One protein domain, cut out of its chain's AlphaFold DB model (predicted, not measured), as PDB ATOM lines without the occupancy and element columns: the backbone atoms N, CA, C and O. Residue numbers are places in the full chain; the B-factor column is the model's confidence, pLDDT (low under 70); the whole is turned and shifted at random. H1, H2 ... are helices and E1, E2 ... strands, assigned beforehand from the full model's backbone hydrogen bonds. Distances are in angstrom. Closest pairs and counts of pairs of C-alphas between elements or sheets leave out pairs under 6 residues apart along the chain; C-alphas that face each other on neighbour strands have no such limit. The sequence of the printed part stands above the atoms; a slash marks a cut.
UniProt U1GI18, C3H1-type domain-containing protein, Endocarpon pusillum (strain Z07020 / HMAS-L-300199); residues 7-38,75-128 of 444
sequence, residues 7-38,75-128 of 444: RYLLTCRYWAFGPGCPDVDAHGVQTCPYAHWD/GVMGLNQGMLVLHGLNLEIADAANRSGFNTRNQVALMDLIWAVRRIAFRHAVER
ATOM      1  N   ARG A   7      85.453   4.163 -54.369       54.94
ATOM      2  CA  ARG A   7      86.884   4.498 -54.426       54.94
ATOM      3  C   ARG A   7      87.195   5.914 -53.919       54.94
ATOM      4  O   ARG A   7      88.246   6.114 -53.320       54.94
ATOM      5  N   TYR A   8      86.263   6.863 -54.046       54.59
ATOM      6  CA  TYR A   8      86.411   8.215 -53.484       54.59
ATOM      7  C   TYR A   8      86.289   8.257 -51.947       54.59
ATOM      8  O   TYR A   8      86.647   9.264 -51.341       54.59
ATOM      9  N   LEU A   9      85.849   7.160 -51.309       57.50
ATOM     10  CA  LEU A   9      85.792   6.987 -49.848       57.50
ATOM     11  C   LEU A   9      87.111   6.443 -49.256       57.50
ATOM     12  O   LEU A   9      87.132   5.940 -48.129       57.50
ATOM     13  N   LEU A  10      88.211   6.485 -50.013       56.44
ATOM     14  CA  LEU A  10      89.532   6.008 -49.604       56.44
ATOM     15  C   LEU A  10      90.599   7.025 -50.026       56.44
ATOM     16  O   LEU A  10      90.667   7.395 -51.198       56.44
ATOM     17  N   THR A  11      91.448   7.460 -49.090       68.50
ATOM     18  CA  THR A  11      92.597   8.327 -49.408       68.50
ATOM     19  C   THR A  11      93.738   7.483 -49.968       68.50
ATOM     20  O   THR A  11      94.024   6.386 -49.470       68.50
ATOM     21  N   CYS A  12      94.421   7.998 -50.991       71.44
ATOM     22  CA  CYS A  12      95.620   7.364 -51.527       71.44
ATOM     23  C   CYS A  12      96.765   7.379 -50.500       71.44
ATOM     24  O   CYS A  12      97.174   8.445 -50.037       71.44
ATOM     25  N   ARG A  13      97.355   6.211 -50.195       70.12
ATOM     26  CA  ARG A  13      98.520   6.125 -49.292       70.12
ATOM     27  C   ARG A  13      99.702   6.980 -49.743       70.12
ATOM     28  O   ARG A  13     100.361   7.581 -48.901       70.12
ATOM     29  N   TYR A  14      99.988   7.013 -51.042       70.31
ATOM     30  CA  TYR A  14     101.132   7.758 -51.569       70.31
ATOM     31  C   TYR A  14     100.963   9.273 -51.421       70.31
ATOM     32  O   TYR A  14     101.951   9.973 -51.237       70.31
ATOM     33  N   TRP A  15      99.722   9.760 -51.425       76.19
ATOM     34  CA  TRP A  15      99.406  11.150 -51.112       76.19
ATOM     35  C   TRP A  15      99.472  11.442 -49.607       76.19
ATOM     36  O   TRP A  15     100.068  12.429 -49.205       76.19
ATOM     37  N   ALA A  16      98.911  10.564 -48.768       68.12
ATOM     38  CA  ALA A  16      98.851  10.781 -47.317       68.12
ATOM     39  C   ALA A  16     100.203  10.646 -46.586       68.12
ATOM     40  O   ALA A  16     100.397  11.273 -45.547       68.12
ATOM     41  N   PHE A  17     101.107   9.799 -47.092       59.22
ATOM     42  CA  PHE A  17     102.360   9.422 -46.414       59.22
ATOM     43  C   PHE A  17     103.602   9.422 -47.321       59.22
ATOM     44  O   PHE A  17     104.691   9.057 -46.872       59.22
ATOM     45  N   GLY A  18     103.452   9.733 -48.607       62.97
ATOM     46  CA  GLY A  18     104.560   9.849 -49.554       62.97
ATOM     47  C   GLY A  18     104.832  11.309 -49.930       62.97
ATOM     48  O   GLY A  18     104.080  12.196 -49.540       62.97
ATOM     49  N   PRO A  19     105.876  11.571 -50.735       67.12
ATOM     50  CA  PRO A  19     106.156  12.908 -51.270       67.12
ATOM     51  C   PRO A  19     105.139  13.365 -52.339       67.12
ATOM     52  O   PRO A  19     105.279  14.448 -52.896       67.12
ATOM     53  N   GLY A  20     104.158  12.523 -52.673       71.50
ATOM     54  CA  GLY A  20     103.172  12.732 -53.725       71.50
ATOM     55  C   GLY A  20     102.617  11.397 -54.222       71.50
ATOM     56  O   GLY A  20     103.204  10.333 -53.999       71.50
ATOM     57  N   CYS A  21     101.478  11.440 -54.911       79.81
ATOM     58  CA  CYS A  21     100.936  10.256 -55.574       79.81
ATOM     59  C   CYS A  21     101.690   9.980 -56.890       79.81
ATOM     60  O   CYS A  21     101.866  10.925 -57.655       79.81
ATOM     61  N   PRO A  22     102.109   8.731 -57.181       80.12
ATOM     62  CA  PRO A  22     102.743   8.377 -58.453       80.12
ATOM     63  C   PRO A  22     101.748   8.267 -59.618       80.12
ATOM     64  O   PRO A  22     102.172   8.282 -60.769       80.12
ATOM     65  N   ASP A  23     100.444   8.155 -59.336       81.25
ATOM     66  CA  ASP A  23      99.392   8.024 -60.351       81.25
ATOM     67  C   ASP A  23      99.057   9.408 -60.936       81.25
ATOM     68  O   ASP A  23      98.064  10.062 -60.582       81.25
ATOM     69  N   VAL A  24      99.954   9.865 -61.805       82.44
ATOM     70  CA  VAL A  24      99.901  11.115 -62.562       82.44
ATOM     71  C   VAL A  24     100.151  10.769 -64.029       82.44
ATOM     72  O   VAL A  24     101.013   9.943 -64.329       82.44
ATOM     73  N   ASP A  25      99.380  11.343 -64.951       82.44
ATOM     74  CA  ASP A  25      99.601  11.124 -66.381       82.44
ATOM     75  C   ASP A  25     100.803  11.910 -66.936       82.44
ATOM     76  O   ASP A  25     101.457  12.701 -66.252       82.44
ATOM     77  N   ALA A  26     101.079  11.707 -68.226       80.69
ATOM     78  CA  ALA A  26     102.149  12.385 -68.957       80.69
ATOM     79  C   ALA A  26     101.964  13.915 -69.086       80.69
ATOM     80  O   ALA A  26     102.797  14.580 -69.703       80.69
ATOM     81  N   HIS A  27     100.878  14.486 -68.558       86.31
ATOM     82  CA  HIS A  27     100.576  15.917 -68.572       86.31
ATOM     83  C   HIS A  27     100.557  16.528 -67.163       86.31
ATOM     84  O   HIS A  27     100.250  17.709 -67.010       86.31
ATOM     85  N   GLY A  28     100.908  15.754 -66.131       78.56
ATOM     86  CA  GLY A  28     100.867  16.212 -64.744       78.56
ATOM     87  C   GLY A  28      99.468  16.157 -64.119       78.56
ATOM     88  O   GLY A  28      99.296  16.614 -62.988       78.56
ATOM     89  N   VAL A  29      98.467  15.603 -64.814       78.94
ATOM     90  CA  VAL A  29      97.106  15.473 -64.286       78.94
ATOM     91  C   VAL A  29      97.019  14.223 -63.426       78.94
ATOM     92  O   VAL A  29      97.488  13.140 -63.775       78.94
ATOM     93  N   GLN A  30      96.415  14.374 -62.256       75.50
ATOM     94  CA  GLN A  30      96.345  13.321 -61.260       75.50
ATOM     95  C   GLN A  30      95.275  12.284 -61.641       75.50
ATOM     96  O   GLN A  30      94.086  12.594 -61.659       75.50
ATOM     97  N   THR A  31      95.692  11.053 -61.947       83.75
ATOM     98  CA  THR A  31      94.822   9.987 -62.484       83.75
ATOM     99  C   THR A  31      94.418   8.931 -61.459       83.75
ATOM    100  O   THR A  31      93.612   8.049 -61.764       83.75
ATOM    101  N   CYS A  32      94.939   9.013 -60.233       78.06
ATOM    102  CA  CYS A  32      94.576   8.095 -59.156       78.06
ATOM    103  C   CYS A  32      93.052   8.067 -58.921       78.06
ATOM    104  O   CYS A  32      92.445   9.119 -58.718       78.06
ATOM    105  N   PRO A  33      92.418   6.884 -58.837       72.62
ATOM    106  CA  PRO A  33      90.984   6.766 -58.573       72.62
ATOM    107  C   PRO A  33      90.610   6.968 -57.089       72.62
ATOM    108  O   PRO A  33      89.481   6.665 -56.702       72.62
ATOM    109  N   TYR A  34      91.555   7.415 -56.257       69.00
ATOM    110  CA  TYR A  34      91.435   7.572 -54.806       69.00
ATOM    111  C   TYR A  34      91.513   9.048 -54.408       69.00
ATOM    112  O   TYR A  34      92.052   9.877 -55.137       69.00
ATOM    113  N   ALA A  35      90.979   9.392 -53.237       65.00
ATOM    114  CA  ALA A  35      90.958  10.773 -52.781       65.00
ATOM    115  C   ALA A  35      92.379  11.303 -52.497       65.00
ATOM    116  O   ALA A  35      93.159  10.692 -51.763       65.00
ATOM    117  N   HIS A  36      92.665  12.481 -53.050       68.75
ATOM    118  CA  HIS A  36      93.868  13.295 -52.818       68.75
ATOM    119  C   HIS A  36      93.535  14.644 -52.179       68.75
ATOM    120  O   HIS A  36      94.244  15.634 -52.327       68.75
ATOM    121  N   TRP A  37      92.386  14.698 -51.517       58.62
ATOM    122  CA  TRP A  37      91.837  15.929 -50.990       58.62
ATOM    123  C   TRP A  37      92.529  16.277 -49.681       58.62
ATOM    124  O   TRP A  37      92.153  15.769 -48.628       58.62
ATOM    125  N   ASP A  38      93.497  17.180 -49.776       47.81
ATOM    126  CA  ASP A  38      93.725  18.167 -48.731       47.81
ATOM    127  C   ASP A  38      93.972  19.530 -49.393       47.81
ATOM    128  O   ASP A  38      95.036  19.798 -49.949       47.81
ATOM    129  N   GLY A  75      84.207  11.240 -46.542       41.28
ATOM    130  CA  GLY A  75      83.872  10.034 -45.780       41.28
ATOM    131  C   GLY A  75      84.958   8.957 -45.842       41.28
ATOM    132  O   GLY A  75      84.634   7.774 -45.897       41.28
ATOM    133  N   VAL A  76      86.235   9.359 -45.858       43.22
ATOM    134  CA  VAL A  76      87.355   8.421 -45.979       43.22
ATOM    135  C   VAL A  76      87.423   7.503 -44.765       43.22
ATOM    136  O   VAL A  76      87.909   7.884 -43.698       43.22
ATOM    137  N   MET A  77      86.951   6.271 -44.947       48.12
ATOM    138  CA  MET A  77      86.921   5.254 -43.894       48.12
ATOM    139  C   MET A  77      88.260   4.532 -43.740       48.12
ATOM    140  O   MET A  77      88.469   3.840 -42.743       48.12
ATOM    141  N   GLY A  78      89.157   4.625 -44.724       49.53
ATOM    142  CA  GLY A  78      90.407   3.875 -44.726       49.53
ATOM    143  C   GLY A  78      91.449   4.367 -45.714       49.53
ATOM    144  O   GLY A  78      91.210   5.236 -46.552       49.53
ATOM    145  N   LEU A  79      92.621   3.762 -45.593       57.28
ATOM    146  CA  LEU A  79      93.771   3.999 -46.448       57.28
ATOM    147  C   LEU A  79      93.827   2.897 -47.505       57.28
ATOM    148  O   LEU A  79      93.870   1.721 -47.133       57.28
ATOM    149  N   ASN A  80      93.868   3.249 -48.793       59.06
ATOM    150  CA  ASN A  80      94.165   2.246 -49.812       59.06
ATOM    151  C   ASN A  80      95.671   2.133 -50.063       59.06
ATOM    152  O   ASN A  80      96.354   3.126 -50.327       59.06
ATOM    153  N   GLN A  81      96.166   0.900 -50.042       62.66
ATOM    154  CA  GLN A  81      97.552   0.546 -50.300       62.66
ATOM    155  C   GLN A  81      97.629  -0.546 -51.377       62.66
ATOM    156  O   GLN A  81      97.921  -1.713 -51.108       62.66
ATOM    157  N   GLY A  82      97.359  -0.163 -52.626       70.81
ATOM    158  CA  GLY A  82      97.300  -1.092 -53.758       70.81
ATOM    159  C   GLY A  82      96.036  -1.948 -53.696       70.81
ATOM    160  O   GLY A  82      94.950  -1.429 -53.939       70.81
ATOM    161  N   MET A  83      96.184  -3.236 -53.363       63.47
ATOM    162  CA  MET A  83      95.064  -4.169 -53.152       63.47
ATOM    163  C   MET A  83      94.543  -4.185 -51.705       63.47
ATOM    164  O   MET A  83      93.510  -4.789 -51.434       63.47
ATOM    165  N   LEU A  84      95.266  -3.571 -50.761       69.69
ATOM    166  CA  LEU A  84      94.934  -3.626 -49.340       69.69
ATOM    167  C   LEU A  84      94.241  -2.348 -48.878       69.69
ATOM    168  O   LEU A  84      94.861  -1.286 -48.809       69.69
ATOM    169  N   VAL A  85      92.978  -2.484 -48.481       72.19
ATOM    170  CA  VAL A  85      92.222  -1.421 -47.817       72.19
ATOM    171  C   VAL A  85      92.347  -1.591 -46.302       72.19
ATOM    172  O   VAL A  85      91.932  -2.607 -45.742       72.19
ATOM    173  N   LEU A  86      92.955  -0.612 -45.628       74.69
ATOM    174  CA  LEU A  86      93.211  -0.652 -44.187       74.69
ATOM    175  C   LEU A  86      92.266   0.291 -43.431       74.69
ATOM    176  O   LEU A  86      92.171   1.477 -43.743       74.69
ATOM    177  N   HIS A  87      91.608  -0.248 -42.403       74.19
ATOM    178  CA  HIS A  87      90.600   0.429 -41.582       74.19
ATOM    179  C   HIS A  87      90.865   0.220 -40.079       74.19
ATOM    180  O   HIS A  87      91.353  -0.843 -39.676       74.19
ATOM    181  N   GLY A  88      90.494   1.205 -39.251       81.75
ATOM    182  CA  GLY A  88      90.559   1.134 -37.781       81.75
ATOM    183  C   GLY A  88      91.927   0.686 -37.257       81.75
ATOM    184  O   GLY A  88      92.959   1.142 -37.744       81.75
ATOM    185  N   LEU A  89      91.940  -0.287 -36.340       79.06
ATOM    186  CA  LEU A  89      93.160  -0.849 -35.745       79.06
ATOM    187  C   LEU A  89      94.218  -1.295 -36.779       79.06
ATOM    188  O   LEU A  89      95.411  -1.215 -36.506       79.06
ATOM    189  N   ASN A  90      93.826  -1.746 -37.977       80.19
ATOM    190  CA  ASN A  90      94.803  -2.128 -39.007       80.19
ATOM    191  C   ASN A  90      95.527  -0.916 -39.598       80.19
ATOM    192  O   ASN A  90      96.696  -1.024 -39.959       80.19
ATOM    193  N   LEU A  91      94.835   0.220 -39.695       80.19
ATOM    194  CA  LEU A  91      95.428   1.483 -40.113       80.19
ATOM    195  C   LEU A  91      96.351   2.028 -39.015       80.19
ATOM    196  O   LEU A  91      97.474   2.407 -39.321       80.19
ATOM    197  N   GLU A  92      95.927   1.974 -37.748       80.12
ATOM    198  CA  GLU A  92      96.754   2.368 -36.595       80.12
ATOM    199  C   GLU A  92      98.059   1.559 -36.512       80.12
ATOM    200  O   GLU A  92      99.136   2.138 -36.375       80.12
ATOM    201  N   ILE A  93      97.992   0.228 -36.663       83.56
ATOM    202  CA  ILE A  93      99.187  -0.632 -36.685       83.56
ATOM    203  C   ILE A  93     100.075  -0.302 -37.891       83.56
ATOM    204  O   ILE A  93     101.292  -0.207 -37.746       83.56
ATOM    205  N   ALA A  94      99.491  -0.115 -39.079       81.12
ATOM    206  CA  ALA A  94     100.256   0.183 -40.288       81.12
ATOM    207  C   ALA A  94     100.931   1.559 -40.255       81.12
ATOM    208  O   ALA A  94     102.006   1.726 -40.830       81.12
ATOM    209  N   ASP A  95     100.318   2.535 -39.594       75.44
ATOM    210  CA  ASP A  95     100.890   3.858 -39.387       75.44
ATOM    211  C   ASP A  95     101.976   3.847 -38.297       75.44
ATOM    212  O   ASP A  95     103.079   4.346 -38.521       75.44
ATOM    213  N   ALA A  96     101.742   3.172 -37.166       77.88
ATOM    214  CA  ALA A  96     102.770   2.967 -36.143       77.88
ATOM    215  C   ALA A  96     104.007   2.240 -36.713       77.88
ATOM    216  O   ALA A  96     105.145   2.635 -36.446       77.88
ATOM    217  N   ALA A  97     103.801   1.226 -37.561       86.56
ATOM    218  CA  ALA A  97     104.869   0.542 -38.285       86.56
ATOM    219  C   ALA A  97     105.644   1.507 -39.199       86.56
ATOM    220  O   ALA A  97     106.872   1.554 -39.143       86.56
ATOM    221  N   ASN A  98     104.933   2.325 -39.986       83.12
ATOM    222  CA  ASN A  98     105.528   3.333 -40.867       83.12
ATOM    223  C   ASN A  98     106.417   4.316 -40.089       83.12
ATOM    224  O   ASN A  98     107.564   4.544 -40.466       83.12
ATOM    225  N   ARG A  99     105.907   4.838 -38.966       74.38
ATOM    226  CA  ARG A  99     106.634   5.743 -38.061       74.38
ATOM    227  C   ARG A  99     107.830   5.077 -37.371       74.38
ATOM    228  O   ARG A  99     108.785   5.762 -37.029       74.38
ATOM    229  N   SER A 100     107.816   3.752 -37.235       84.50
ATOM    230  CA  SER A 100     108.936   2.949 -36.715       84.50
ATOM    231  C   SER A 100     109.992   2.605 -37.782       84.50
ATOM    232  O   SER A 100     110.880   1.797 -37.523       84.50
ATOM    233  N   GLY A 101     109.883   3.153 -38.999       87.75
ATOM    234  CA  GLY A 101     110.785   2.852 -40.117       87.75
ATOM    235  C   GLY A 101     110.562   1.476 -40.758       87.75
ATOM    236  O   GLY A 101     111.347   1.058 -41.609       87.75
ATOM    237  N   PHE A 102     109.495   0.758 -40.390       87.88
ATOM    238  CA  PHE A 102     109.145  -0.506 -41.031       87.88
ATOM    239  C   PHE A 102     108.729  -0.254 -42.484       87.88
ATOM    240  O   PHE A 102     107.920   0.635 -42.760       87.88
ATOM    241  N   ASN A 103     109.230  -1.064 -43.422       83.06
ATOM    242  CA  ASN A 103     108.879  -0.934 -44.835       83.06
ATOM    243  C   ASN A 103     107.444  -1.418 -45.099       83.06
ATOM    244  O   ASN A 103     107.205  -2.523 -45.588       83.06
ATOM    245  N   THR A 104     106.484  -0.540 -44.821       81.38
ATOM    246  CA  THR A 104     105.057  -0.780 -45.039       81.38
ATOM    247  C   THR A 104     104.715  -1.091 -46.491       81.38
ATOM    248  O   THR A 104     103.686  -1.717 -46.719       81.38
ATOM    249  N   ARG A 105     105.548  -0.709 -47.478       77.50
ATOM    250  CA  ARG A 105     105.305  -1.001 -48.906       77.50
ATOM    251  C   ARG A 105     105.298  -2.502 -49.201       77.50
ATOM    252  O   ARG A 105     104.607  -2.918 -50.128       77.50
ATOM    253  N   ASN A 106     106.004  -3.316 -48.410       85.38
ATOM    254  CA  ASN A 106     105.877  -4.767 -48.475       85.38
ATOM    255  C   ASN A 106     104.551  -5.195 -47.819       85.38
ATOM    256  O   ASN A 106     104.462  -5.360 -46.603       85.38
ATOM    257  N   GLN A 107     103.519  -5.367 -48.650       79.44
ATOM    258  CA  GLN A 107     102.161  -5.736 -48.232       79.44
ATOM    259  C   GLN A 107     102.109  -7.031 -47.406       79.44
ATOM    260  O   GLN A 107     101.336  -7.099 -46.451       79.44
ATOM    261  N   VAL A 108     102.934  -8.030 -47.746       75.12
ATOM    262  CA  VAL A 108     102.989  -9.318 -47.034       75.12
ATOM    263  C   VAL A 108     103.529  -9.101 -45.624       75.12
ATOM    264  O   VAL A 108     102.837  -9.380 -44.650       75.12
ATOM    265  N   ALA A 109     104.704  -8.473 -45.511       83.12
ATOM    266  CA  ALA A 109     105.334  -8.197 -44.221       83.12
ATOM    267  C   ALA A 109     104.476  -7.272 -43.330       83.12
ATOM    268  O   ALA A 109     104.424  -7.446 -42.113       83.12
ATOM    269  N   LEU A 110     103.766  -6.307 -43.928       86.69
ATOM    270  CA  LEU A 110     102.814  -5.456 -43.212       86.69
ATOM    271  C   LEU A 110     101.621  -6.255 -42.668       86.69
ATOM    272  O   LEU A 110     101.208  -6.037 -41.528       86.69
ATOM    273  N   MET A 111     101.076  -7.190 -43.449       81.50
ATOM    274  CA  MET A 111      99.991  -8.048 -42.974       81.50
ATOM    275  C   MET A 111     100.457  -9.032 -41.903       81.50
ATOM    276  O   MET A 111      99.759  -9.181 -40.901       81.50
ATOM    277  N   ASP A 112     101.645  -9.623 -42.034       83.38
ATOM    278  CA  ASP A 112     102.237 -10.473 -40.993       83.38
ATOM    279  C   ASP A 112     102.396  -9.722 -39.664       83.38
ATOM    280  O   ASP A 112     102.068 -10.260 -38.601       83.38
ATOM    281  N   LEU A 113     102.816  -8.452 -39.715       91.69
ATOM    282  CA  LEU A 113     102.897  -7.573 -38.547       91.69
ATOM    283  C   LEU A 113     101.511  -7.294 -37.939       91.69
ATOM    284  O   LEU A 113     101.331  -7.460 -36.732       91.69
ATOM    285  N   ILE A 114     100.513  -6.934 -38.755       86.88
ATOM    286  CA  ILE A 114      99.124  -6.727 -38.301       86.88
ATOM    287  C   ILE A 114      98.575  -7.999 -37.630       86.88
ATOM    288  O   ILE A 114      97.979  -7.929 -36.552       86.88
ATOM    289  N   TRP A 115      98.819  -9.174 -38.214       84.00
ATOM    290  CA  TRP A 115      98.433 -10.469 -37.649       84.00
ATOM    291  C   TRP A 115      99.209 -10.835 -36.380       84.00
ATOM    292  O   TRP A 115      98.643 -11.452 -35.473       84.00
ATOM    293  N   ALA A 116     100.490 -10.483 -36.271       90.88
ATOM    294  CA  ALA A 116     101.282 -10.681 -35.059       90.88
ATOM    295  C   ALA A 116     100.757  -9.816 -33.901       90.88
ATOM    296  O   ALA A 116     100.448 -10.351 -32.835       90.88
ATOM    297  N   VAL A 117     100.560  -8.512 -34.131       91.69
ATOM    298  CA  VAL A 117     100.029  -7.576 -33.125       91.69
ATOM    299  C   VAL A 117      98.625  -7.988 -32.679       91.69
ATOM    300  O   VAL A 117      98.369  -8.073 -31.477       91.69
ATOM    301  N   ARG A 118      97.731  -8.342 -33.616       87.56
ATOM    302  CA  ARG A 118      96.394  -8.868 -33.285       87.56
ATOM    303  C   ARG A 118      96.468 -10.129 -32.422       87.56
ATOM    304  O   ARG A 118      95.770 -10.202 -31.415       87.56
ATOM    305  N   ARG A 119      97.323 -11.107 -32.756       83.81
ATOM    306  CA  ARG A 119      97.493 -12.336 -31.950       83.81
ATOM    307  C   ARG A 119      97.965 -12.043 -30.524       83.81
ATOM    308  O   ARG A 119      97.457 -12.662 -29.594       83.81
ATOM    309  N   ILE A 120      98.891 -11.102 -30.344       87.94
ATOM    310  CA  ILE A 120      99.365 -10.674 -29.016       87.94
ATOM    311  C   ILE A 120      98.233  -9.991 -28.236       87.94
ATOM    312  O   ILE A 120      97.966 -10.357 -27.091       87.94
ATOM    313  N   ALA A 121      97.503  -9.069 -28.871       85.06
ATOM    314  CA  ALA A 121      96.357  -8.397 -28.262       85.06
ATOM    315  C   ALA A 121      95.255  -9.385 -27.834       85.06
ATOM    316  O   ALA A 121      94.721  -9.259 -26.734       85.06
ATOM    317  N   PHE A 122      94.953 -10.402 -28.652       80.25
ATOM    318  CA  PHE A 122      93.985 -11.446 -28.303       80.25
ATOM    319  C   PHE A 122      94.450 -12.329 -27.139       80.25
ATOM    320  O   PHE A 122      93.655 -12.577 -26.236       80.25
ATOM    321  N   ARG A 123      95.724 -12.753 -27.096       81.62
ATOM    322  CA  ARG A 123      96.267 -13.517 -25.952       81.62
ATOM    323  C   ARG A 123      96.094 -12.748 -24.641       81.62
ATOM    324  O   ARG A 123      95.477 -13.254 -23.708       81.62
ATOM    325  N   HIS A 124      96.496 -11.479 -24.619       78.06
ATOM    326  CA  HIS A 124      96.320 -10.623 -23.443       78.06
ATOM    327  C   HIS A 124      94.862 -10.229 -23.153       78.06
ATOM    328  O   HIS A 124      94.565  -9.799 -22.039       78.06
ATOM    329  N   ALA A 125      93.939 -10.352 -24.111       76.38
ATOM    330  CA  ALA A 125      92.509 -10.188 -23.857       76.38
ATOM    331  C   ALA A 125      91.911 -11.416 -23.147       76.38
ATOM    332  O   ALA A 125      91.085 -11.245 -22.251       76.38
ATOM    333  N   VAL A 126      92.357 -12.627 -23.501       75.44
ATOM    334  CA  VAL A 126      91.932 -13.894 -22.873       75.44
ATOM    335  C   VAL A 126      92.539 -14.064 -21.475       75.44
ATOM    336  O   VAL A 126      91.850 -14.487 -20.551       75.44
ATOM    337  N   GLU A 127      93.801 -13.673 -21.287       70.25
ATOM    338  CA  GLU A 127      94.507 -13.749 -19.997       70.25
ATOM    339  C   GLU A 127      94.037 -12.713 -18.961       70.25
ATOM    340  O   GLU A 127      94.395 -12.809 -17.786       70.25
ATOM    341  N   ARG A 128      93.242 -11.706 -19.353       51.06
ATOM    342  CA  ARG A 128      92.751 -10.692 -18.409       51.06
ATOM    343  C   ARG A 128      91.738 -11.315 -17.440       51.06
ATOM    344  O   ARG A 128      90.633 -11.659 -17.869       51.06
TER     345      ARG A 128
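What this domain is: This is residues 7 to 38 and 75 to 128 of the 444 residues of the protein "C3H1-type domain-containing protein" of Endocarpon pusillum (strain Z07020 / HMAS-L-300199) (UniProt U1GI18). A small three-stranded sheet sits in the middle of a long, loose model, between a far-reaching loop at one end and a long helix, H3, that makes the other end. H2 lies between the sheet and H3 and crosses H3 steeply, while residues 119 to 128, of which 119 to 126 belong to H3, stand free and stick out as an arm. The printed part has 86 residues with three named helices and three named strands, in the order E1 H1 E2 E3 H2 H3, and the class is mixed, helices and strands. The sheet, in the order E1 E2 E3, is mixed: E1 and E2 are parallel, E2 and E3 antiparallel. The whole is loose, with a radius of gyration of the C-alphas of 15.1 A and spans of 57 by 27 by 20 A.

Where its parts are: Begin with the sheet and find C-alpha 10 at (89.532, 6.008, -49.604), where E1, residues 10 to 12, starts its 6.5 A. E2 is residues 78 to 81, 9.7 A long, and E3 is residues 84 to 86, 6.2 A long. H1, residues 13 to 17, covers 5.8 A, and H2, residues 89 to 99, covers 15.2 A. Look for H3, residues 107 to 126, from C-alpha 107 at (102.161, -5.736, -48.232) to C-alpha 126 at (91.932, -13.894, -22.873), 28.5 A.

How they stand to each other: In the sheet, look first at the parallel neighbours E1 and E2, where N 80 and O 11 are within hydrogen-bond range at 3.2 A. E2 and E3 form a hairpin, with N 81 and O 84 at 2.8 A and N 79 and O 86 at 3.0 A. The edge strands E1 and E3 are only just apart, their closest C-alphas 8.1 A from each other. H1 is on the sheet but only grazes it, with its residues 13 to 16; the closest C-alphas of H1 and E2 are those of Arg 13 and Gln 81, 5.8 A. H2 also is on the sheet and only grazes it, with its residues 90 to 94; the closest C-alphas of H2 and E2 are those of Leu 91 and Leu 79, 7.0 A. Farther out, H3 touches H2 with residues 110 to 117 alone, the closest C-alphas being those of Ile 93 and Ile 114, 6.3 A. Their lines stand at a steep tilt of 59 degrees, opposite ways. H3 is not on the sheet. In H1, H2 and H3 every O i to N i+4 pair is within hydrogen-bond range.

The domain as a whole: The two C-alphas farthest apart are those of His 27 and Arg 128, 57.3 A. Residues 39 to 74 are not printed, and C-alphas 38 and 75 are 13.1 A apart across the cut. Residues 18 to 38 hold no named element. Of the links that are printed whole, H2 to H3 is short and the others are tight. Mean pLDDT of the printed part is 74.3, with 24 residues under 70, among them residues 75 to 81.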